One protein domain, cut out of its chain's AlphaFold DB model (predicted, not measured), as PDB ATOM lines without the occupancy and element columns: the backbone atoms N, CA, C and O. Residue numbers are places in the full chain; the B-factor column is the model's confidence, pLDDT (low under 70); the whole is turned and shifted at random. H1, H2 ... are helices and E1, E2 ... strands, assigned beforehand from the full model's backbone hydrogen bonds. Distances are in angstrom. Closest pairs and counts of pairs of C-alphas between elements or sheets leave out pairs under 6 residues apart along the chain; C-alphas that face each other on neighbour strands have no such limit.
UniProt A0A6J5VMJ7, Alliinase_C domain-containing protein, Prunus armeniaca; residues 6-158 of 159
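What this domain is: This is residues 6 to 158 of the 159 residues of the protein "Alliinase_C domain-containing protein" of Prunus armeniaca (UniProt A0A6J5VMJ7). A small two-stranded sheet, E3 and E4, with H4 packed across to the long helix H5, makes the middle of a drawn-out model in which H2 and H5 run the same way, nearly end to end, along the longest axis. H1 turns off at a right angle at one end, H5 sticks out at the other with residues 150 to 158, and the hairpin E1 and E2 forms a separate small arm. The printed part has 153 residues, with five named helices and four named strands in the order H1 H2 H3 E1 E2 E3 H4 E4 H5; both two-stranded sheets are antiparallel, and the class is mostly helix. The whole is loose, with a radius of gyration of the C-alphas of 19.1 A and spans of 69 by 34 by 33 A.

Where its parts are: E3 is residues 85 to 87 and E4 residues 119 to 121. H4 is residues 95 to 103, 11.5 A long. H5, residues 128 to 158, is 45.5 A long and ends with C-alpha 158 at (138.553, 161.260, 184.910). H2 is residues 25 to 42, 25.3 A, and H3 residues 44 to 47. H1, residues 6 to 20, is 21.5 A long and begins with C-alpha 6 at (203.709, 138.396, 164.323). E1 is residues 59 to 61 and E2 residues 66 to 68.

How they stand to each other: E3 and E4 are antiparallel neighbours, with N 120 and O 85 at 3.0 A. Residues 51 to 52 pair with residues 86 to 87 of E3, and residues 108 to 109 with residues 120 to 121 of E4, both antiparallel. The closest C-alphas of H4 and E4, Tyr 96 and Val 120, are 5.9 A apart. H4 touches residues 137 to 141 of H5 alone, about perpendicular at 87 degrees, closest at the C-alphas of Ala 103 and Arg 137, 5.5 A. H3 touches H5, closest at the C-alphas of Ile 44 and Asn 139, 6.1 A. H2 and H5 only just touch, with 3 pairs of C-alphas within 8 A, closest at Leu 41 and Leu 135, 6.8 A; they run the same way at a shallow tilt of 17 degrees. H1 and H2 are close but not clearly touching and about perpendicular at 89 degrees, with the C-alphas of Val 18 and Ile 26 closest at 6.6 A. E1 and E2 form an antiparallel hairpin, with N 61 and O 66 at 2.9 A, and both are apart from H2. In H1, H2, H4 and H5 every O i to N i+4 pair is within hydrogen-bond range; H3 is too short for such a pair.

The domain as a whole: The two C-alphas farthest apart, Leu 9 and Thr 158, are 72.4 A apart. The printed part has no cut. The links H3 to E1, E2 to E3 and H4 to E4 are long. Mean pLDDT of the printed part is 81.9; residues 73 to 84 and 149 to 158 are under 70.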
ATOM      1  N   ASP A   6     204.358 137.191 164.846       96.75
ATOM      2  CA  ASP A   6     203.709 138.396 164.323       96.75
ATOM      3  C   ASP A   6     202.861 139.095 165.387       96.75
ATOM      4  O   ASP A   6     202.874 140.322 165.483       96.75
ATOM      5  N   ALA A   7     202.150 138.329 166.220       96.69
ATOM      6  CA  ALA A   7     201.376 138.888 167.325       96.69
ATOM      7  C   ALA A   7     202.295 139.534 168.371       96.69
ATOM      8  O   ALA A   7     202.019 140.646 168.819       96.69
ATOM      9  N   GLN A   8     203.416 138.884 168.701       97.12
ATOM     10  CA  GLN A   8     204.431 139.441 169.601       97.12
ATOM     11  C   GLN A   8     205.027 140.739 169.040       97.12
ATOM     12  O   GLN A   8     205.089 141.743 169.747       97.12
ATOM     13  N   LEU A   9     205.403 140.753 167.756       97.94
ATOM     14  CA  LEU A   9     205.987 141.926 167.107       97.94
ATOM     15  C   LEU A   9     204.994 143.095 167.026       97.94
ATOM     16  O   LEU A   9     205.372 144.241 167.269       97.94
ATOM     17  N   ARG A  10     203.719 142.825 166.714       97.44
ATOM     18  CA  ARG A  10     202.663 143.852 166.715       97.44
ATOM     19  C   ARG A  10     202.425 144.408 168.116       97.44
ATOM     20  O   ARG A  10     202.369 145.625 168.266       97.44
ATOM     21  N   ALA A  11     202.328 143.544 169.126       97.12
ATOM     22  CA  ALA A  11     202.156 143.972 170.510       97.12
ATOM     23  C   ALA A  11     203.325 144.850 170.976       97.12
ATOM     24  O   ALA A  11     203.088 145.919 171.533       97.12
ATOM     25  N   LEU A  12     204.567 144.457 170.673       97.12
ATOM     26  CA  LEU A  12     205.760 145.238 171.008       97.12
ATOM     27  C   LEU A  12     205.720 146.640 170.384       97.12
ATOM     28  O   LEU A  12     205.959 147.625 171.075       97.12
ATOM     29  N   LYS A  13     205.360 146.745 169.098       96.88
ATOM     30  CA  LYS A  13     205.242 148.041 168.413       96.88
ATOM     31  C   LYS A  13     204.189 148.946 169.057       96.88
ATOM     32  O   LYS A  13     204.463 150.119 169.278       96.88
ATOM     33  N   VAL A  14     203.013 148.408 169.382       95.50
ATOM     34  CA  VAL A  14     201.944 149.179 170.043       95.50
ATOM     35  C   VAL A  14     202.373 149.627 171.440       95.50
ATOM     36  O   VAL A  14     202.165 150.782 171.802       95.50
ATOM     37  N   LEU A  15     202.996 148.738 172.219       95.31
ATOM     38  CA  LEU A  15     203.467 149.062 173.566       95.31
ATOM     39  C   LEU A  15     204.552 150.141 173.551       95.31
ATOM     40  O   LEU A  15     204.505 151.028 174.395       95.31
ATOM     41  N   ASN A  16     205.470 150.126 172.581       95.00
ATOM     42  CA  ASN A  16     206.482 151.178 172.450       95.00
ATOM     43  C   ASN A  16     205.843 152.562 172.267       95.00
ATOM     44  O   ASN A  16     206.173 153.475 173.015       95.00
ATOM     45  N   VAL A  17     204.855 152.688 171.374       94.31
ATOM     46  CA  VAL A  17     204.119 153.952 171.171       94.31
ATOM     47  C   VAL A  17     203.386 154.389 172.444       94.31
ATOM     48  O   VAL A  17     203.377 155.564 172.798       94.31
ATOM     49  N   VAL A  18     202.788 153.448 173.182       92.62
ATOM     50  CA  VAL A  18     202.141 153.755 174.470       92.62
ATOM     51  C   VAL A  18     203.148 154.300 175.491       92.62
ATOM     52  O   VAL A  18     202.820 155.202 176.264       92.62
ATOM     53  N   LEU A  19     204.363 153.753 175.510       91.88
ATOM     54  CA  LEU A  19     205.413 154.146 176.445       91.88
ATOM     55  C   LEU A  19     206.058 155.493 176.092       91.88
ATOM     56  O   LEU A  19     206.468 156.197 177.014       91.88
ATOM     57  N   GLU A  20     206.087 155.894 174.816       90.12
ATOM     58  CA  GLU A  20     206.564 157.221 174.383       90.12
ATOM     59  C   GLU A  20     205.794 158.365 175.071       90.12
ATOM     60  O   GLU A  20     206.402 159.331 175.528       90.12
ATOM     61  N   GLY A  21     204.476 158.216 175.265       78.12
ATOM     62  CA  GLY A  21     203.623 159.147 176.028       78.12
ATOM     63  C   GLY A  21     203.709 158.989 177.557       78.12
ATOM     64  O   GLY A  21     202.751 159.267 178.287       78.12
ATOM     65  N   GLY A  22     204.801 158.419 178.076       83.12
ATOM     66  CA  GLY A  22     204.974 158.112 179.501       83.12
ATOM     67  C   GLY A  22     203.934 157.127 180.050       83.12
ATOM     68  O   GLY A  22     203.669 157.110 181.255       83.12
ATOM     69  N   GLY A  23     203.288 156.357 179.167       84.38
ATOM     70  CA  GLY A  23     202.242 155.392 179.489       84.38
ATOM     71  C   GLY A  23     200.910 155.995 179.932       84.38
ATOM     72  O   GLY A  23     199.971 155.237 180.131       84.38
ATOM     73  N   LYS A  24     200.781 157.316 180.110       87.25
ATOM     74  CA  LYS A  24     199.576 157.931 180.703       87.25
ATOM     75  C   LYS A  24     198.497 158.249 179.679       87.25
ATOM     76  O   LYS A  24     197.317 158.134 180.006       87.25
ATOM     77  N   ASP A  25     198.886 158.607 178.463       90.56
ATOM     78  CA  ASP A  25     197.973 159.174 177.469       90.56
ATOM     79  C   ASP A  25     196.893 158.187 177.023       90.56
ATOM     80  O   ASP A  25     195.719 158.547 176.962       90.56
ATOM     81  N   ILE A  26     197.243 156.912 176.814       90.44
ATOM     82  CA  ILE A  26     196.260 155.873 176.466       90.44
ATOM     83  C   ILE A  26     195.228 155.657 177.582       90.44
ATOM     84  O   ILE A  26     194.041 155.457 177.312       90.44
ATOM     85  N   PHE A  27     195.654 155.733 178.846       89.50
ATOM     86  CA  PHE A  27     194.750 155.582 179.983       89.50
ATOM     87  C   PHE A  27     193.899 156.836 180.189       89.50
ATOM     88  O   PHE A  27     192.728 156.714 180.544       89.50
ATOM     89  N   GLU A  28     194.450 158.028 179.952       90.94
ATOM     90  CA  GLU A  28     193.692 159.281 179.981       90.94
ATOM     91  C   GLU A  28     192.629 159.295 178.878       90.94
ATOM     92  O   GLU A  28     191.468 159.618 179.139       90.94
ATOM     93  N   PHE A  29     192.998 158.870 177.669       92.06
ATOM     94  CA  PHE A  29     192.090 158.691 176.542       92.06
ATOM     95  C   PHE A  29     190.947 157.734 176.900       92.06
ATOM     96  O   PHE A  29     189.777 158.119 176.836       92.06
ATOM     97  N   GLY A  30     191.272 156.519 177.353       91.00
ATOM     98  CA  GLY A  30     190.275 155.518 177.732       91.00
ATOM     99  C   GLY A  30     189.351 155.998 178.856       91.00
ATOM    100  O   GLY A  30     188.130 155.866 178.748       91.00
ATOM    101  N   TYR A  31     189.915 156.620 179.896       90.81
ATOM    102  CA  TYR A  31     189.155 157.206 181.003       90.81
ATOM    103  C   TYR A  31     188.167 158.267 180.510       90.81
ATOM    104  O   TYR A  31     186.990 158.216 180.861       90.81
ATOM    105  N   ASN A  32     188.619 159.209 179.678       92.69
ATOM    106  CA  ASN A  32     187.784 160.310 179.202       92.69
ATOM    107  C   ASN A  32     186.629 159.827 178.318       92.69
ATOM    108  O   ASN A  32     185.510 160.320 178.460       92.69
ATOM    109  N   ILE A  33     186.875 158.853 177.438       92.94
ATOM    110  CA  ILE A  33     185.825 158.264 176.595       92.94
ATOM    111  C   ILE A  33     184.796 157.524 177.455       92.94
ATOM    112  O   ILE A  33     183.600 157.814 177.374       92.94
ATOM    113  N   LEU A  34     185.242 156.608 178.317       90.25
ATOM    114  CA  LEU A  34     184.338 155.796 179.133       90.25
ATOM    115  C   LEU A  34     183.574 156.621 180.165       90.25
ATOM    116  O   LEU A  34     182.400 156.352 180.401       90.25
ATOM    117  N   ARG A  35     184.192 157.658 180.740       89.50
ATOM    118  CA  ARG A  35     183.513 158.588 181.647       89.50
ATOM    119  C   ARG A  35     182.368 159.315 180.948       89.50
ATOM    120  O   ARG A  35     181.258 159.302 181.465       89.50
ATOM    121  N   LYS A  36     182.609 159.895 179.766       91.75
ATOM    122  CA  LYS A  36     181.562 160.588 178.992       91.75
ATOM    123  C   LYS A  36     180.405 159.650 178.644       91.75
ATOM    124  O   LYS A  36     179.242 160.033 178.740       91.75
ATOM    125  N   ARG A  37     180.719 158.410 178.254       91.88
ATOM    126  CA  ARG A  37     179.711 157.378 177.963       91.88
ATOM    127  C   ARG A  37     178.912 156.996 179.208       91.88
ATOM    128  O   ARG A  37     177.691 156.896 179.142       91.88
ATOM    129  N   TRP A  38     179.590 156.834 180.340       89.00
ATOM    130  CA  TRP A  38     178.956 156.535 181.618       89.00
ATOM    131  C   TRP A  38     178.030 157.657 182.094       89.00
ATOM    132  O   TRP A  38     176.899 157.375 182.474       89.00
ATOM    133  N   GLU A  39     178.472 158.915 182.020       88.44
ATOM    134  CA  GLU A  39     177.665 160.088 182.382       88.44
ATOM    135  C   GLU A  39     176.366 160.130 181.564       88.44
ATOM    136  O   GLU A  39     175.282 160.213 182.140       88.44
ATOM    137  N   LYS A  40     176.454 159.948 180.237       90.38
ATOM    138  CA  LYS A  40     175.276 159.857 179.357       90.38
ATOM    139  C   LYS A  40     174.339 158.707 179.741       90.38
ATOM    140  O   LYS A  40     173.141 158.930 179.874       90.38
ATOM    141  N   LEU A  41     174.872 157.499 179.943       87.88
ATOM    142  CA  LEU A  41     174.062 156.331 180.314       87.88
ATOM    143  C   LEU A  41     173.373 156.528 181.672       87.88
ATOM    144  O   LEU A  41     172.215 156.158 181.837       87.88
ATOM    145  N   SER A  42     174.071 157.129 182.637       85.12
ATOM    146  CA  SER A  42     173.571 157.316 184.003       85.12
ATOM    147  C   SER A  42     172.386 158.265 184.125       85.12
ATOM    148  O   SER A  42     171.663 158.200 185.118       85.12
ATOM    149  N   ASN A  43     172.148 159.082 183.099       85.38
ATOM    150  CA  ASN A  43     171.002 159.975 183.037       85.38
ATOM    151  C   ASN A  43     169.738 159.304 182.485       85.38
ATOM    152  O   ASN A  43     168.667 159.867 182.647       85.38
ATOM    153  N   ILE A  44     169.817 158.128 181.853       83.94
ATOM    154  CA  ILE A  44     168.629 157.497 181.250       83.94
ATOM    155  C   ILE A  44     167.649 156.984 182.316       83.94
ATOM    156  O   ILE A  44     166.467 157.309 182.242       83.94
ATOM    157  N   PRO A  45     168.080 156.244 183.355       77.56
ATOM    158  CA  PRO A  45     167.148 155.740 184.361       77.56
ATOM    159  C   PRO A  45     166.622 156.822 185.314       77.56
ATOM    160  O   PRO A  45     165.869 156.502 186.218       77.56
ATOM    161  N   SER A  46     167.025 158.095 185.195       76.19
ATOM    162  CA  SER A  46     166.486 159.148 186.072       76.19
ATOM    163  C   SER A  46     165.054 159.550 185.709       76.19
ATOM    164  O   SER A  46     164.368 160.147 186.536       76.19
ATOM    165  N   VAL A  47     164.604 159.210 184.499       78.62
ATOM    166  CA  VAL A  47     163.275 159.537 183.963       78.62
ATOM    167  C   VAL A  47     162.314 158.335 183.933       78.62
ATOM    168  O   VAL A  47     161.179 158.477 183.492       78.62
ATOM    169  N   SER A  48     162.732 157.167 184.440       80.06
ATOM    170  CA  SER A  48     161.889 155.972 184.615       80.06
ATOM    171  C   SER A  48     162.187 155.277 185.942       80.06
ATOM    172  O   SER A  48     163.302 155.318 186.447       80.06
ATOM    173  N   ASN A  49     161.181 154.614 186.512       80.81
ATOM    174  CA  ASN A  49     161.330 153.757 187.689       80.81
ATOM    175  C   ASN A  49     161.490 152.262 187.344       80.81
ATOM    176  O   ASN A  49     161.712 151.458 188.249       80.81
ATOM    177  N   ARG A  50     161.387 151.873 186.064       84.12
ATOM    178  CA  ARG A  50     161.529 150.483 185.595       84.12
ATOM    179  C   ARG A  50     162.965 150.008 185.586       84.12
ATOM    180  O   ARG A  50     163.196 148.816 185.772       84.12
ATOM    181  N   PHE A  51     163.915 150.913 185.384       86.38
ATOM    182  CA  PHE A  51     165.328 150.569 185.321       86.38
ATOM    183  C   PHE A  51     166.103 151.226 186.454       86.38
ATOM    184  O   PHE A  51     165.824 152.358 186.842       86.38
ATOM    185  N   SER A  52     167.132 150.549 186.952       81.94
ATOM    186  CA  SER A  52     168.123 151.184 187.815       81.94
ATOM    187  C   SER A  52     169.535 150.964 187.296       81.94
ATOM    188  O   SER A  52     169.836 149.982 186.619       81.94
ATOM    189  N   LEU A  53     170.410 151.920 187.601       80.69
ATOM    190  CA  LEU A  53     171.828 151.853 187.288       80.69
ATOM    191  C   LEU A  53     172.645 152.175 188.535       80.69
ATOM    192  O   LEU A  53     172.258 153.001 189.367       80.69
ATOM    193  N   GLN A  54     173.806 151.532 188.650       74.69
ATOM    194  CA  GLN A  54     174.739 151.788 189.733       74.69
ATOM    195  C   GLN A  54     175.100 153.268 189.868       74.69
ATOM    196  O   GLN A  54     175.462 153.924 188.896       74.69
ATOM    197  N   LYS A  55     175.161 153.752 191.108       72.88
ATOM    198  CA  LYS A  55     175.866 154.991 191.449       72.88
ATOM    199  C   LYS A  55     177.233 154.639 192.028       72.88
ATOM    200  O   LYS A  55     177.336 153.809 192.929       72.88
ATOM    201  N   PHE A  56     178.287 155.260 191.509       75.00
ATOM    202  CA  PHE A  56     179.636 155.132 192.055       75.00
ATOM    203  C   PHE A  56     180.105 156.488 192.573       75.00
ATOM    204  O   PHE A  56     179.999 157.492 191.871       75.00
ATOM    205  N   ALA A  57     180.673 156.501 193.776       79.69
ATOM    206  CA  ALA A  57     181.347 157.681 194.297       79.69
ATOM    207  C   ALA A  57     182.743 157.839 193.658       79.69
ATOM    208  O   ALA A  57     183.400 156.826 193.381       79.69
ATOM    209  N   PRO A  58     183.225 159.079 193.453       85.06
ATOM    210  CA  PRO A  58     184.611 159.328 193.078       85.06
ATOM    211  C   PRO A  58     185.594 158.706 194.077       85.06
ATOM    212  O   PRO A  58     185.350 158.702 195.284       85.06
ATOM    213  N   LYS A  59     186.724 158.197 193.581       85.75
ATOM    214  CA  LYS A  59     187.797 157.616 194.405       85.75
ATOM    215  C   LYS A  59     189.151 158.209 194.036       85.75
ATOM    216  O   LYS A  59     189.331 158.730 192.935       85.75
ATOM    217  N   HIS A  60     190.104 158.139 194.962       86.31
ATOM    218  CA  HIS A  60     191.485 158.536 194.701       86.31
ATOM    219  C   HIS A  60     192.212 157.446 193.898       86.31
ATOM    220  O   HIS A  60     192.266 156.295 194.327       86.31
ATOM    221  N   TYR A  61     192.777 157.808 192.743       81.31
ATOM    222  CA  TYR A  61     193.534 156.904 191.877       81.31
ATOM    223  C   TYR A  61     195.029 157.195 191.984       81.31
ATOM    224  O   TYR A  61     195.490 158.256 191.563       81.31
ATOM    225  N   THR A  62     195.796 156.226 192.483       87.25
ATOM    226  CA  THR A  62     197.243 156.351 192.728       87.25
ATOM    227  C   THR A  62     198.058 156.536 191.447       87.25
ATOM    228  O   THR A  62     198.994 157.330 191.441       87.25
ATOM    229  N   PHE A  63     197.670 155.886 190.343       85.50
ATOM    230  CA  PHE A  63     198.344 156.015 189.041       85.50
ATOM    231  C   PHE A  63     198.339 157.460 188.517       85.50
ATOM    232  O   PHE A  63     199.366 157.988 188.092       85.50
ATOM    233  N   PHE A  64     197.185 158.130 188.605       83.12
ATOM    234  CA  PHE A  64     197.026 159.525 188.181       83.12
ATOM    235  C   PHE A  64     197.290 160.539 189.297       83.12
ATOM    236  O   PHE A  64     197.367 161.732 189.008       83.12
ATOM    237  N   LYS A  65     197.402 160.086 190.554       86.50
ATOM    238  CA  LYS A  65     197.480 160.912 191.772       86.50
ATOM    239  C   LYS A  65     196.348 161.944 191.865       86.50
ATOM    240  O   LYS A  65     196.561 163.086 192.264       86.50
ATOM    241  N   LYS A  66     195.137 161.560 191.453       87.12
ATOM    242  CA  LYS A  66     193.956 162.438 191.392       87.12
ATOM    243  C   LYS A  66     192.706 161.700 191.854       87.12
ATOM    244  O   LYS A  66     192.565 160.498 191.623       87.12
ATOM    245  N   THR A  67     191.772 162.435 192.450       88.12
ATOM    246  CA  THR A  67     190.410 161.942 192.687       88.12
ATOM    247  C   THR A  67     189.618 162.021 191.389       88.12
ATOM    248  O   THR A  67     189.601 163.059 190.727       88.12
ATOM    249  N   ARG A  68     188.998 160.909 190.990       84.19
ATOM    250  CA  ARG A  68     188.306 160.769 189.703       84.19
ATOM    251  C   ARG A  68     186.986 160.024 189.866       84.19
ATOM    252  O   ARG A  68     186.832 159.204 190.771       84.19
ATOM    253  N   GLY A  69     186.035 160.353 188.993       82.38
ATOM    254  CA  GLY A  69     184.740 159.684 188.911       82.38
ATOM    255  C   GLY A  69     184.840 158.299 188.257       82.38
ATOM    256  O   GLY A  69     185.893 157.933 187.730       82.38
ATOM    257  N   PRO A  70     183.753 157.515 188.282       79.31
ATOM    258  CA  PRO A  70     183.699 156.204 187.635       79.31
ATOM    259  C   PRO A  70     183.827 156.288 186.103       79.31
ATOM    260  O   PRO A  70     183.312 157.207 185.471       79.31
ATOM    261  N   SER A  71     184.474 155.286 185.502       74.69
ATOM    262  CA  SER A  71     184.545 155.071 184.042       74.69
ATOM    263  C   SER A  71     184.468 153.568 183.704       74.69
ATOM    264  O   SER A  71     185.425 152.980 183.200       74.69
ATOM    265  N   PRO A  72     183.362 152.884 184.059       73.44
ATOM    266  CA  PRO A  72     183.256 151.440 183.901       73.44
ATOM    267  C   PRO A  72     183.231 151.026 182.424       73.44
ATOM    268  O   PRO A  72     182.574 151.631 181.585       73.44
ATOM    269  N   VAL A  73     183.925 149.928 182.131       55.50
ATOM    270  CA  VAL A  73     184.009 149.284 180.809       55.50
ATOM    271  C   VAL A  73     182.713 148.541 180.432       55.50
ATOM    272  O   VAL A  73     182.341 148.416 179.261       55.50
ATOM    273  N   SER A  74     182.021 148.026 181.443       54.97
ATOM    274  CA  SER A  74     180.755 147.310 181.319       54.97
ATOM    275  C   SER A  74     179.969 147.420 182.616       54.97
ATOM    276  O   SER A  74     180.564 147.586 183.681       54.97
ATOM    277  N   VAL A  75     178.657 147.240 182.536       52.31
ATOM    278  CA  VAL A  75     177.770 147.277 183.701       52.31
ATOM    279  C   VAL A  75     177.489 145.848 184.174       52.31
ATOM    280  O   VAL A  75     176.668 145.162 183.596       52.31
ATOM    281  N   VAL A  76     178.188 145.352 185.194       39.50
ATOM    282  CA  VAL A  76     177.922 144.041 185.836       39.50
ATOM    283  C   VAL A  76     178.193 144.180 187.306       39.50
ATOM    284  O   VAL A  76     179.208 144.783 187.647       39.50
ATOM    285  N   LYS A  77     177.422 143.498 188.159       44.38
ATOM    286  CA  LYS A  77     178.053 142.940 189.347       44.38
ATOM    287  C   LYS A  77     177.401 141.658 189.884       44.38
ATOM    288  O   LYS A  77     176.186 141.588 189.989       44.38
ATOM    289  N   GLY A  78     178.265 140.713 190.286       36.12
ATOM    290  CA  GLY A  78     177.947 139.486 191.032       36.12
ATOM    291  C   GLY A  78     178.751 139.227 192.328       36.12
ATOM    292  O   GLY A  78     178.327 138.390 193.105       36.12
ATOM    293  N   LEU A  79     179.837 139.945 192.672       33.44
ATOM    294  CA  LEU A  79     180.479 139.819 194.005       33.44
ATOM    295  C   LEU A  79     180.471 141.141 194.796       33.44
ATOM    296  O   LEU A  79     181.086 142.107 194.364       33.44
ATOM    297  N   HIS A  80     179.707 141.174 195.903       38.84
ATOM    298  CA  HIS A  80     179.651 142.133 197.037       38.84
ATOM    299  C   HIS A  80     179.887 143.655 196.751       38.84
ATOM    300  O   HIS A  80     180.960 144.092 196.369       38.84
ATOM    301  N   HIS A  81     178.836 144.484 196.942       34.28
ATOM    302  CA  HIS A  81     178.741 145.977 196.787       34.28
ATOM    303  C   HIS A  81     178.726 146.713 195.400       34.28
ATOM    304  O   HIS A  81     179.603 147.512 195.115       34.28
ATOM    305  N   SER A  82     177.717 146.526 194.534       37.09
ATOM    306  CA  SER A  82     177.525 147.113 193.178       37.09
ATOM    307  C   SER A  82     176.269 146.484 192.541       37.09
ATOM    308  O   SER A  82     176.036 145.293 192.754       37.09
ATOM    309  N   LYS A  83     175.447 147.251 191.817       46.94
ATOM    310  CA  LYS A  83     174.159 146.811 191.239       46.94
ATOM    311  C   LYS A  83     174.154 147.183 189.744       46.94
ATOM    312  O   LYS A  83     174.244 148.374 189.468       46.94
ATOM    313  N   PRO A  84     174.174 146.229 188.795       62.03
ATOM    314  CA  PRO A  84     174.242 146.541 187.362       62.03
ATOM    315  C   PRO A  84     172.911 147.069 186.804       62.03
ATOM    316  O   PRO A  84     171.981 147.256 187.577       62.03
ATOM    317  N   PHE A  85     172.825 147.335 185.490       72.38
ATOM    318  CA  PHE A  85     171.573 147.745 184.847       72.38
ATOM    319  C   PHE A  85     170.533 146.651 185.104       72.38
ATOM    320  O   PHE A  85     170.737 145.503 184.691       72.38
ATOM    321  N   SER A  86     169.483 146.982 185.851       80.81
ATOM    322  CA  SER A  86     168.439 146.036 186.242       80.81
ATOM    323  C   SER A  86     167.058 146.544 185.932       80.81
ATOM    324  O   SER A  86     166.795 147.741 186.023       80.81
ATOM    325  N   CYS A  87     166.181 145.593 185.645       85.25
ATOM    326  CA  CYS A  87     164.753 145.813 185.620       85.25
ATOM    327  C   CYS A  87     164.210 145.650 187.050       85.25
ATOM    328  O   CYS A  87     164.504 144.669 187.743       85.25
ATOM    329  N   GLU A  88     163.469 146.650 187.517       84.88
ATOM    330  CA  GLU A  88     162.955 146.724 188.888       84.88
ATOM    331  C   GLU A  88     161.516 146.209 189.010       84.88
ATOM    332  O   GLU A  88     161.104 145.848 190.111       84.88
ATOM    333  N   ARG A  89     160.760 146.128 187.906       82.62
ATOM    334  CA  ARG A  89     159.395 145.583 187.920       82.62
ATOM    335  C   ARG A  89     159.409 144.092 188.240       82.62
ATOM    336  O   ARG A  89     160.308 143.363 187.824       82.62
ATOM    337  N   GLU A  90     158.387 143.642 188.959       76.00
ATOM    338  CA  GLU A  90     158.270 142.242 189.372       76.00
ATOM    339  C   GLU A  90     158.044 141.295 188.185       76.00
ATOM    340  O   GLU A  90     158.545 140.170 188.208       76.00
ATOM    341  N   ASP A  91     157.389 141.779 187.127       79.12
ATOM    342  CA  ASP A  91     157.143 141.031 185.889       79.12
ATOM    343  C   ASP A  91     158.389 140.942 184.985       79.12
ATOM    344  O   ASP A  91     158.557 139.982 184.232       79.12
ATOM    345  N   ASP A  92     159.339 141.877 185.115       82.81
ATOM    346  CA  ASP A  92     160.547 141.965 184.281       82.81
ATOM    347  C   ASP A  92     161.701 141.078 184.816       82.81
ATOM    348  O   ASP A  92     162.867 141.489 184.879       82.81
ATOM    349  N   LYS A  93     161.411 139.834 185.227       77.25
ATOM    350  CA  LYS A  93     162.434 138.920 185.792       77.25
ATOM    351  C   LYS A  93     163.515 138.538 184.781       77.25
ATOM    352  O   LYS A  93     164.646 138.264 185.176       77.25
ATOM    353  N   ALA A  94     163.180 138.543 183.490       87.56
ATOM    354  CA  ALA A  94     164.103 138.317 182.382       87.56
ATOM    355  C   ALA A  94     164.449 139.650 181.701       87.56
ATOM    356  O   ALA A  94     164.019 139.929 180.584       87.56
ATOM    357  N   CYS A  95     165.254 140.482 182.363       88.81
ATOM    358  CA  CYS A  95     165.521 141.852 181.914       88.81
ATOM    359  C   CYS A  95     166.203 141.918 180.533       88.81
ATOM    360  O   CYS A  95     166.012 142.865 179.775       88.81
ATOM    361  N   TYR A  96     166.965 140.883 180.166       89.69
ATOM    362  CA  TYR A  96     167.512 140.755 178.811       89.69
ATOM    363  C   TYR A  96     166.419 140.644 177.744       89.69
ATOM    364  O   TYR A  96     166.537 141.275 176.702       89.69
ATOM    365  N   ALA A  97     165.376 139.846 177.999       91.12
ATOM    366  CA  ALA A  97     164.280 139.662 177.053       91.12
ATOM    367  C   ALA A  97     163.526 140.980 176.852       91.12
ATOM    368  O   ALA A  97     163.357 141.402 175.718       91.12
ATOM    369  N   VAL A  98     163.229 141.693 177.944       91.19
ATOM    370  CA  VAL A  98     162.618 143.033 177.913       91.19
ATOM    371  C   VAL A  98     163.400 143.995 177.014       91.19
ATOM    372  O   VAL A  98     162.843 144.596 176.100       91.19
ATOM    373  N   LEU A  99     164.711 144.124 177.241       91.38
ATOM    374  CA  LEU A  99     165.555 145.022 176.449       91.38
ATOM    375  C   LEU A  99     165.622 144.618 174.972       91.38
ATOM    376  O   LEU A  99     165.638 145.481 174.092       91.38
ATOM    377  N   GLN A 100     165.658 143.317 174.697       92.75
ATOM    378  CA  GLN A 100     165.760 142.803 173.340       92.75
ATOM    379  C   GLN A 100     164.436 142.925 172.570       92.75
ATOM    380  O   GLN A 100     164.453 143.310 171.404       92.75
ATOM    381  N   GLU A 101     163.307 142.622 173.203       92.44
ATOM    382  CA  GLU A 101     161.980 142.609 172.578       92.44
ATOM    383  C   GLU A 101     161.417 144.020 172.396       92.44
ATOM    384  O   GLU A 101     160.878 144.330 171.337       92.44
ATOM    385  N   GLU A 102     161.583 144.896 173.389       91.44
ATOM    386  CA  GLU A 102     160.956 146.223 173.374       91.44
ATOM    387  C   GLU A 102     161.851 147.311 172.771       91.44
ATOM    388  O   GLU A 102     161.351 148.303 172.250       91.44
ATOM    389  N   ALA A 103     163.175 147.144 172.826       90.50
ATOM    390  CA  ALA A 103     164.117 148.174 172.382       90.50
ATOM    391  C   ALA A 103     165.200 147.666 171.426       90.50
ATOM    392  O   ALA A 103     166.030 148.460 170.978       90.50
ATOM    393  N   ASN A 104     165.220 146.368 171.098       92.88
ATOM    394  CA  ASN A 104     166.281 145.742 170.306       92.88
ATOM    395  C   ASN A 104     167.684 146.046 170.874       92.88
ATOM    396  O   ASN A 104     168.619 146.379 170.142       92.88
ATOM    397  N   VAL A 105     167.826 146.027 172.201       90.19
ATOM    398  CA  VAL A 105     169.095 146.266 172.891       90.19
ATOM    399  C   VAL A 105     169.708 144.937 173.311       90.19
ATOM    400  O   VAL A 105     169.209 144.268 174.213       90.19
ATOM    401  N   ASP A 106     170.849 144.609 172.704       84.69
ATOM    402  CA  ASP A 106     171.599 143.403 173.041       84.69
ATOM    403  C   ASP A 106     172.587 143.640 174.200       84.69
ATOM    404  O   ASP A 106     173.156 144.720 174.396       84.69
ATOM    405  N   GLY A 107     172.824 142.589 174.977       84.38
ATOM    406  CA  GLY A 107     173.648 142.600 176.179       84.38
ATOM    407  C   GLY A 107     174.009 141.186 176.620       84.38
ATOM    408  O   GLY A 107     173.715 140.205 175.946       84.38
ATOM    409  N   ARG A 108     174.667 141.036 177.776       84.25
ATOM    410  CA  ARG A 108     174.809 139.703 178.393       84.25
ATOM    411  C   ARG A 108     173.844 139.538 179.551       84.25
ATOM    412  O   ARG A 108     173.830 140.374 180.450       84.25
ATOM    413  N   ARG A 109     173.099 138.436 179.532       87.38
ATOM    414  CA  ARG A 109     172.214 138.001 180.619       87.38
ATOM    415  C   ARG A 109     172.970 137.904 181.942       87.38
ATOM    416  O   ARG A 109     174.142 137.516 181.948       87.38
ATOM    417  N   GLY A 110     172.294 138.225 183.040       82.50
ATOM    418  CA  GLY A 110     172.832 138.115 184.391       82.50
ATOM    419  C   GLY A 110     173.263 136.690 184.739       82.50
ATOM    420  O   GLY A 110     174.374 136.499 185.236       82.50
ATOM    421  N   SER A 111     172.466 135.679 184.382       84.94
ATOM    422  CA  SER A 111     172.802 134.264 184.625       84.94
ATOM    423  C   SER A 111     174.150 133.857 184.026       84.94
ATOM    424  O   SER A 111     174.948 133.180 184.672       84.94
ATOM    425  N   HIS A 112     174.474 134.350 182.828       83.88
ATOM    426  CA  HIS A 112     175.735 134.050 182.134       83.88
ATOM    427  C   HIS A 112     176.971 134.668 182.810       83.88
ATOM    428  O   HIS A 112     178.103 134.397 182.405       83.88
ATOM    429  N   ILE A 113     176.772 135.541 183.796       73.44
ATOM    430  CA  ILE A 113     177.826 136.251 184.529       73.44
ATOM    431  C   ILE A 113     177.702 136.051 186.048       73.44
ATOM    432  O   ILE A 113     178.292 136.817 186.810       73.44
ATOM    433  N   GLY A 114     176.959 135.024 186.483       77.06
ATOM    434  CA  GLY A 114     176.794 134.671 187.895       77.06
ATOM    435  C   GLY A 114     175.916 135.646 188.687       77.06
ATOM    436  O   GLY A 114     176.122 135.813 189.885       77.06
ATOM    437  N   ALA A 115     174.980 136.322 188.022       79.75
ATOM    438  CA  ALA A 115     173.977 137.196 188.627       79.75
ATOM    439  C   ALA A 115     172.554 136.711 188.285       79.75
ATOM    440  O   ALA A 115     172.369 135.831 187.450       79.75
ATOM    441  N   GLU A 116     171.534 137.292 188.911       81.75
ATOM    442  CA  GLU A 116     170.129 137.033 188.559       81.75
ATOM    443  C   GLU A 116     169.783 137.580 187.159       81.75
ATOM    444  O   GLU A 116     170.322 138.605 186.738       81.75
ATOM    445  N   ASP A 117     168.835 136.961 186.447       87.88
ATOM    446  CA  ASP A 117     168.430 137.385 185.089       87.88
ATOM    447  C   ASP A 117     167.698 138.732 185.022       87.88
ATOM    448  O   ASP A 117     167.522 139.305 183.942       87.88
ATOM    449  N   ARG A 118     167.375 139.308 186.180       87.38
ATOM    450  CA  ARG A 118     166.941 140.701 186.291       87.38
ATOM    451  C   ARG A 118     168.047 141.708 185.975       87.38
ATOM    452  O   ARG A 118     167.772 142.897 185.847       87.38
ATOM    453  N   PHE A 119     169.294 141.247 185.893       84.12
ATOM    454  CA  PHE A 119     170.463 142.048 185.564       84.12
ATOM    455  C   PHE A 119     170.902 141.816 184.117       84.12
ATOM    456  O   PHE A 119     170.917 140.686 183.629       84.12
ATOM    457  N   VAL A 120     171.347 142.884 183.452       86.25
ATOM    458  CA  VAL A 120     171.920 142.821 182.101       86.25
ATOM    459  C   VAL A 120     173.234 143.585 182.040       86.25
ATOM    460  O   VAL A 120     173.372 144.699 182.546       86.25
ATOM    461  N   ARG A 121     174.214 142.987 181.361       85.19
ATOM    462  CA  ARG A 121     175.477 143.635 181.032       85.19
ATOM    463  C   ARG A 121     175.432 144.340 179.696       85.19
ATOM    464  O   ARG A 121     175.556 143.695 178.656       85.19
ATOM    465  N   LEU A 122     175.438 145.663 179.757       87.75
ATOM    466  CA  LEU A 122     175.680 146.526 178.606       87.75
ATOM    467  C   LEU A 122     177.182 146.825 178.470       87.75
ATOM    468  O   LEU A 122     177.893 146.993 179.470       87.75
ATOM    469  N   THR A 123     177.682 146.852 177.233       85.31
ATOM    470  CA  THR A 123     179.083 147.180 176.924       85.31
ATOM    471  C   THR A 123     179.214 148.630 176.472       85.31
ATOM    472  O   THR A 123     178.455 149.087 175.625       85.31
ATOM    473  N   LEU A 124     180.202 149.345 177.017       87.69
ATOM    474  CA  LEU A 124     180.496 150.736 176.654       87.69
ATOM    475  C   LEU A 124     181.760 150.874 175.796       87.69
ATOM    476  O   LEU A 124     182.207 151.991 175.555       87.69
ATOM    477  N   LEU A 125     182.348 149.761 175.342       87.50
ATOM    478  CA  LEU A 125     183.614 149.727 174.590       87.50
ATOM    479  C   LEU A 125     183.455 149.668 173.073       87.50
ATOM    480  O   LEU A 125     184.453 149.715 172.358       87.50
ATOM    481  N   ARG A 126     182.230 149.496 172.580       89.25
ATOM    482  CA  ARG A 126     181.958 149.376 171.145       89.25
ATOM    483  C   ARG A 126     182.223 150.699 170.414       89.25
ATOM    484  O   ARG A 126     182.682 151.670 171.027       89.25
ATOM    485  N   SER A 127     181.980 150.735 169.105       92.75
ATOM    486  CA  SER A 127     182.164 151.954 168.313       92.75
ATOM    487  C   SER A 127     181.312 153.114 168.853       92.75
ATOM    488  O   SER A 127     180.484 152.943 169.753       92.75
ATOM    489  N   GLN A 128     181.568 154.332 168.376       93.38
ATOM    490  CA  GLN A 128     180.738 155.473 168.762       93.38
ATOM    491  C   GLN A 128     179.296 155.293 168.276       93.38
ATOM    492  O   GLN A 128     178.383 155.467 169.079       93.38
ATOM    493  N   ASP A 129     179.119 154.804 167.050       96.06
ATOM    494  CA  ASP A 129     177.810 154.528 166.454       96.06
ATOM    495  C   ASP A 129     177.024 153.482 167.259       96.06
ATOM    496  O   ASP A 129     175.854 153.692 167.576       96.06
ATOM    497  N   ASP A 130     177.679 152.394 167.683       91.62
ATOM    498  CA  ASP A 130     177.050 151.373 168.533       91.62
ATOM    499  C   ASP A 130     176.583 151.957 169.875       91.62
ATOM    500  O   ASP A 130     175.525 151.597 170.394       91.62
ATOM    501  N   PHE A 131     177.387 152.847 170.465       92.19
ATOM    502  CA  PHE A 131     177.046 153.488 171.730       92.19
ATOM    503  C   PHE A 131     175.898 154.490 171.571       92.19
ATOM    504  O   PHE A 131     175.010 154.534 172.424       92.19
ATOM    505  N   ASP A 132     175.894 155.278 170.499       95.38
ATOM    506  CA  ASP A 132     174.832 156.249 170.241       95.38
ATOM    507  C   ASP A 132     173.508 155.542 169.914       95.38
ATOM    508  O   ASP A 132     172.463 155.936 170.437       95.38
ATOM    509  N   LEU A 133     173.550 154.426 169.178       94.75
ATOM    510  CA  LEU A 133     172.385 153.576 168.933       94.75
ATOM    511  C   LEU A 133     171.833 152.955 170.225       94.75
ATOM    512  O   LEU A 133     170.618 152.954 170.438       94.75
ATOM    513  N   LEU A 134     172.708 152.458 171.108       92.19
ATOM    514  CA  LEU A 134     172.316 151.974 172.437       92.19
ATOM    515  C   LEU A 134     171.602 153.077 173.230       92.19
ATOM    516  O   LEU A 134     170.541 152.840 173.808       92.19
ATOM    517  N   LEU A 135     172.177 154.281 173.252       93.19
ATOM    518  CA  LEU A 135     171.630 155.417 173.985       93.19
ATOM    519  C   LEU A 135     170.263 155.840 173.432       93.19
ATOM    520  O   LEU A 135     169.344 156.104 174.205       93.19
ATOM    521  N   GLN A 136     170.118 155.886 172.107       94.69
ATOM    522  CA  GLN A 136     168.859 156.207 171.441       94.69
ATOM    523  C   GLN A 136     167.758 155.209 171.821       94.69
ATOM    524  O   GLN A 136     166.684 155.623 172.252       94.69
ATOM    525  N   ARG A 137     168.038 153.905 171.714       94.38
ATOM    526  CA  ARG A 137     167.070 152.835 172.007       94.38
ATOM    527  C   ARG A 137     166.615 152.844 173.465       94.38
ATOM    528  O   ARG A 137     165.421 152.759 173.734       94.38
ATOM    529  N   LEU A 138     167.548 153.005 174.403       91.62
ATOM    530  CA  LEU A 138     167.215 153.073 175.828       91.62
ATOM    531  C   LEU A 138     166.402 154.325 176.180       91.62
ATOM    532  O   LEU A 138     165.472 154.237 176.977       91.62
ATOM    533  N   ASN A 139     166.723 155.479 175.586       91.56
ATOM    534  CA  ASN A 139     165.932 156.694 175.790       91.56
ATOM    535  C   ASN A 139     164.510 156.537 175.254       91.56
ATOM    536  O   ASN A 139     163.565 156.907 175.941       91.56
ATOM    537  N   GLN A 140     164.354 155.977 174.054       91.62
ATOM    538  CA  GLN A 140     163.037 155.737 173.474       91.62
ATOM    539  C   GLN A 140     162.195 154.816 174.368       91.62
ATOM    540  O   GLN A 140     161.069 155.170 174.706       91.62
ATOM    541  N   LEU A 141     162.776 153.704 174.834       90.38
ATOM    542  CA  LEU A 141     162.114 152.756 175.736       90.38
ATOM    543  C   LEU A 141     161.583 153.435 177.008       90.38
ATOM    544  O   LEU A 141     160.457 153.198 177.438       90.38
ATOM    545  N   VAL A 142     162.399 154.299 177.607       88.50
ATOM    546  CA  VAL A 142     162.053 155.004 178.844       88.50
ATOM    547  C   VAL A 142     161.040 156.134 178.613       88.50
ATOM    548  O   VAL A 142     160.152 156.345 179.440       88.50
ATOM    549  N   LEU A 143     161.115 156.845 177.486       86.75
ATOM    550  CA  LEU A 143     160.134 157.875 177.131       86.75
ATOM    551  C   LEU A 143     158.751 157.270 176.872       86.75
ATOM    552  O   LEU A 143     157.756 157.762 177.405       86.75
ATOM    553  N   GLU A 144     158.680 156.184 176.100       85.00
ATOM    554  CA  GLU A 144     157.429 155.469 175.833       85.00
ATOM    555  C   GLU A 144     156.774 154.961 177.127       85.00
ATOM    556  O   GLU A 144     155.547 154.983 177.260       85.00
ATOM    557  N   GLU A 145     157.579 154.561 178.113       77.88
ATOM    558  CA  GLU A 145     157.100 154.206 179.447       77.88
ATOM    559  C   GLU A 145     156.493 155.406 180.190       77.88
ATOM    560  O   GLU A 145     155.375 155.308 180.706       77.88
ATOM    561  N   SER A 146     157.205 156.536 180.222       75.19
ATOM    562  CA  SER A 146     156.762 157.755 180.908       75.19
ATOM    563  C   SER A 146     155.434 158.273 180.344       75.19
ATOM    564  O   SER A 146     154.510 158.586 181.099       75.19
ATOM    565  N   HIS A 147     155.284 158.271 179.015       76.62
ATOM    566  CA  HIS A 147     154.022 158.624 178.365       76.62
ATOM    567  C   HIS A 147     152.884 157.696 178.801       76.62
ATOM    568  O   HIS A 147     151.819 158.172 179.188       76.62
ATOM    569  N   ARG A 148     153.109 156.377 178.805       72.31
ATOM    570  CA  ARG A 148     152.090 155.386 179.183       72.31
ATOM    571  C   ARG A 148     151.635 155.539 180.638       72.31
ATOM    572  O   ARG A 148     150.446 155.419 180.920       72.31
ATOM    573  N   GLN A 149     152.555 155.869 181.546       64.75
ATOM    574  CA  GLN A 149     152.232 156.199 182.939       64.75
ATOM    575  C   GLN A 149     151.405 157.489 183.048       64.75
ATOM    576  O   GLN A 149     150.448 157.533 183.819       64.75
ATOM    577  N   SER A 150     151.718 158.516 182.251       68.06
ATOM    578  CA  SER A 150     150.950 159.767 182.229       68.06
ATOM    579  C   SER A 150     149.500 159.562 181.777       68.06
ATOM    580  O   SER A 150     148.597 160.136 182.383       68.06
ATOM    581  N   TYR A 151     149.265 158.746 180.743       65.94
ATOM    582  CA  TYR A 151     147.906 158.439 180.273       65.94
ATOM    583  C   TYR A 151     147.101 157.671 181.329       65.94
ATOM    584  O   TYR A 151     145.979 158.053 181.641       65.94
ATOM    585  N   PHE A 152     147.705 156.669 181.970       60.47
ATOM    586  CA  PHE A 152     147.029 155.885 183.008       60.47
ATOM    587  C   PHE A 152     146.632 156.727 184.235       60.47
ATOM    588  O   PHE A 152     145.540 156.580 184.779       60.47
ATOM    589  N   VAL A 153     147.496 157.657 184.662       62.81
ATOM    590  CA  VAL A 153     147.185 158.588 185.763       62.81
ATOM    591  C   VAL A 153     146.090 159.583 185.374       62.81
ATOM    592  O   VAL A 153     145.318 160.001 186.236       62.81
ATOM    593  N   HIS A 154     146.016 159.978 184.104       60.59
ATOM    594  CA  HIS A 154     144.952 160.845 183.608       60.59
ATOM    595  C   HIS A 154     143.589 160.130 183.615       60.59
ATOM    596  O   HIS A 154     142.622 160.685 184.138       60.59
ATOM    597  N   ASP A 155     143.524 158.887 183.131       55.97
ATOM    598  CA  ASP A 155     142.288 158.087 183.080       55.97
ATOM    599  C   ASP A 155     141.740 157.745 184.477       55.97
ATOM    600  O   ASP A 155     140.530 157.727 184.693       55.97
ATOM    601  N   LEU A 156     142.619 157.554 185.469       59.97
ATOM    602  CA  LEU A 156     142.222 157.370 186.872       59.97
ATOM    603  C   LEU A 156     141.685 158.643 187.546       59.97
ATOM    604  O   LEU A 156     141.080 158.546 188.608       59.97
ATOM    605  N   LYS A 157     141.932 159.830 186.979       58.25
ATOM    606  CA  LYS A 157     141.414 161.113 187.493       58.25
ATOM    607  C   LYS A 157     140.129 161.568 186.802       58.25
ATOM    608  O   LYS A 157     139.541 162.554 187.239       58.25
ATOM    609  N   THR A 158     139.745 160.920 185.703       57.03
ATOM    610  CA  THR A 158     138.553 161.260 184.910       57.03
ATOM    611  C   THR A 158     137.377 160.300 185.118       57.03
ATOM    612  O   THR A 158     136.303 160.560 184.579       57.03
TER     613      THR A 158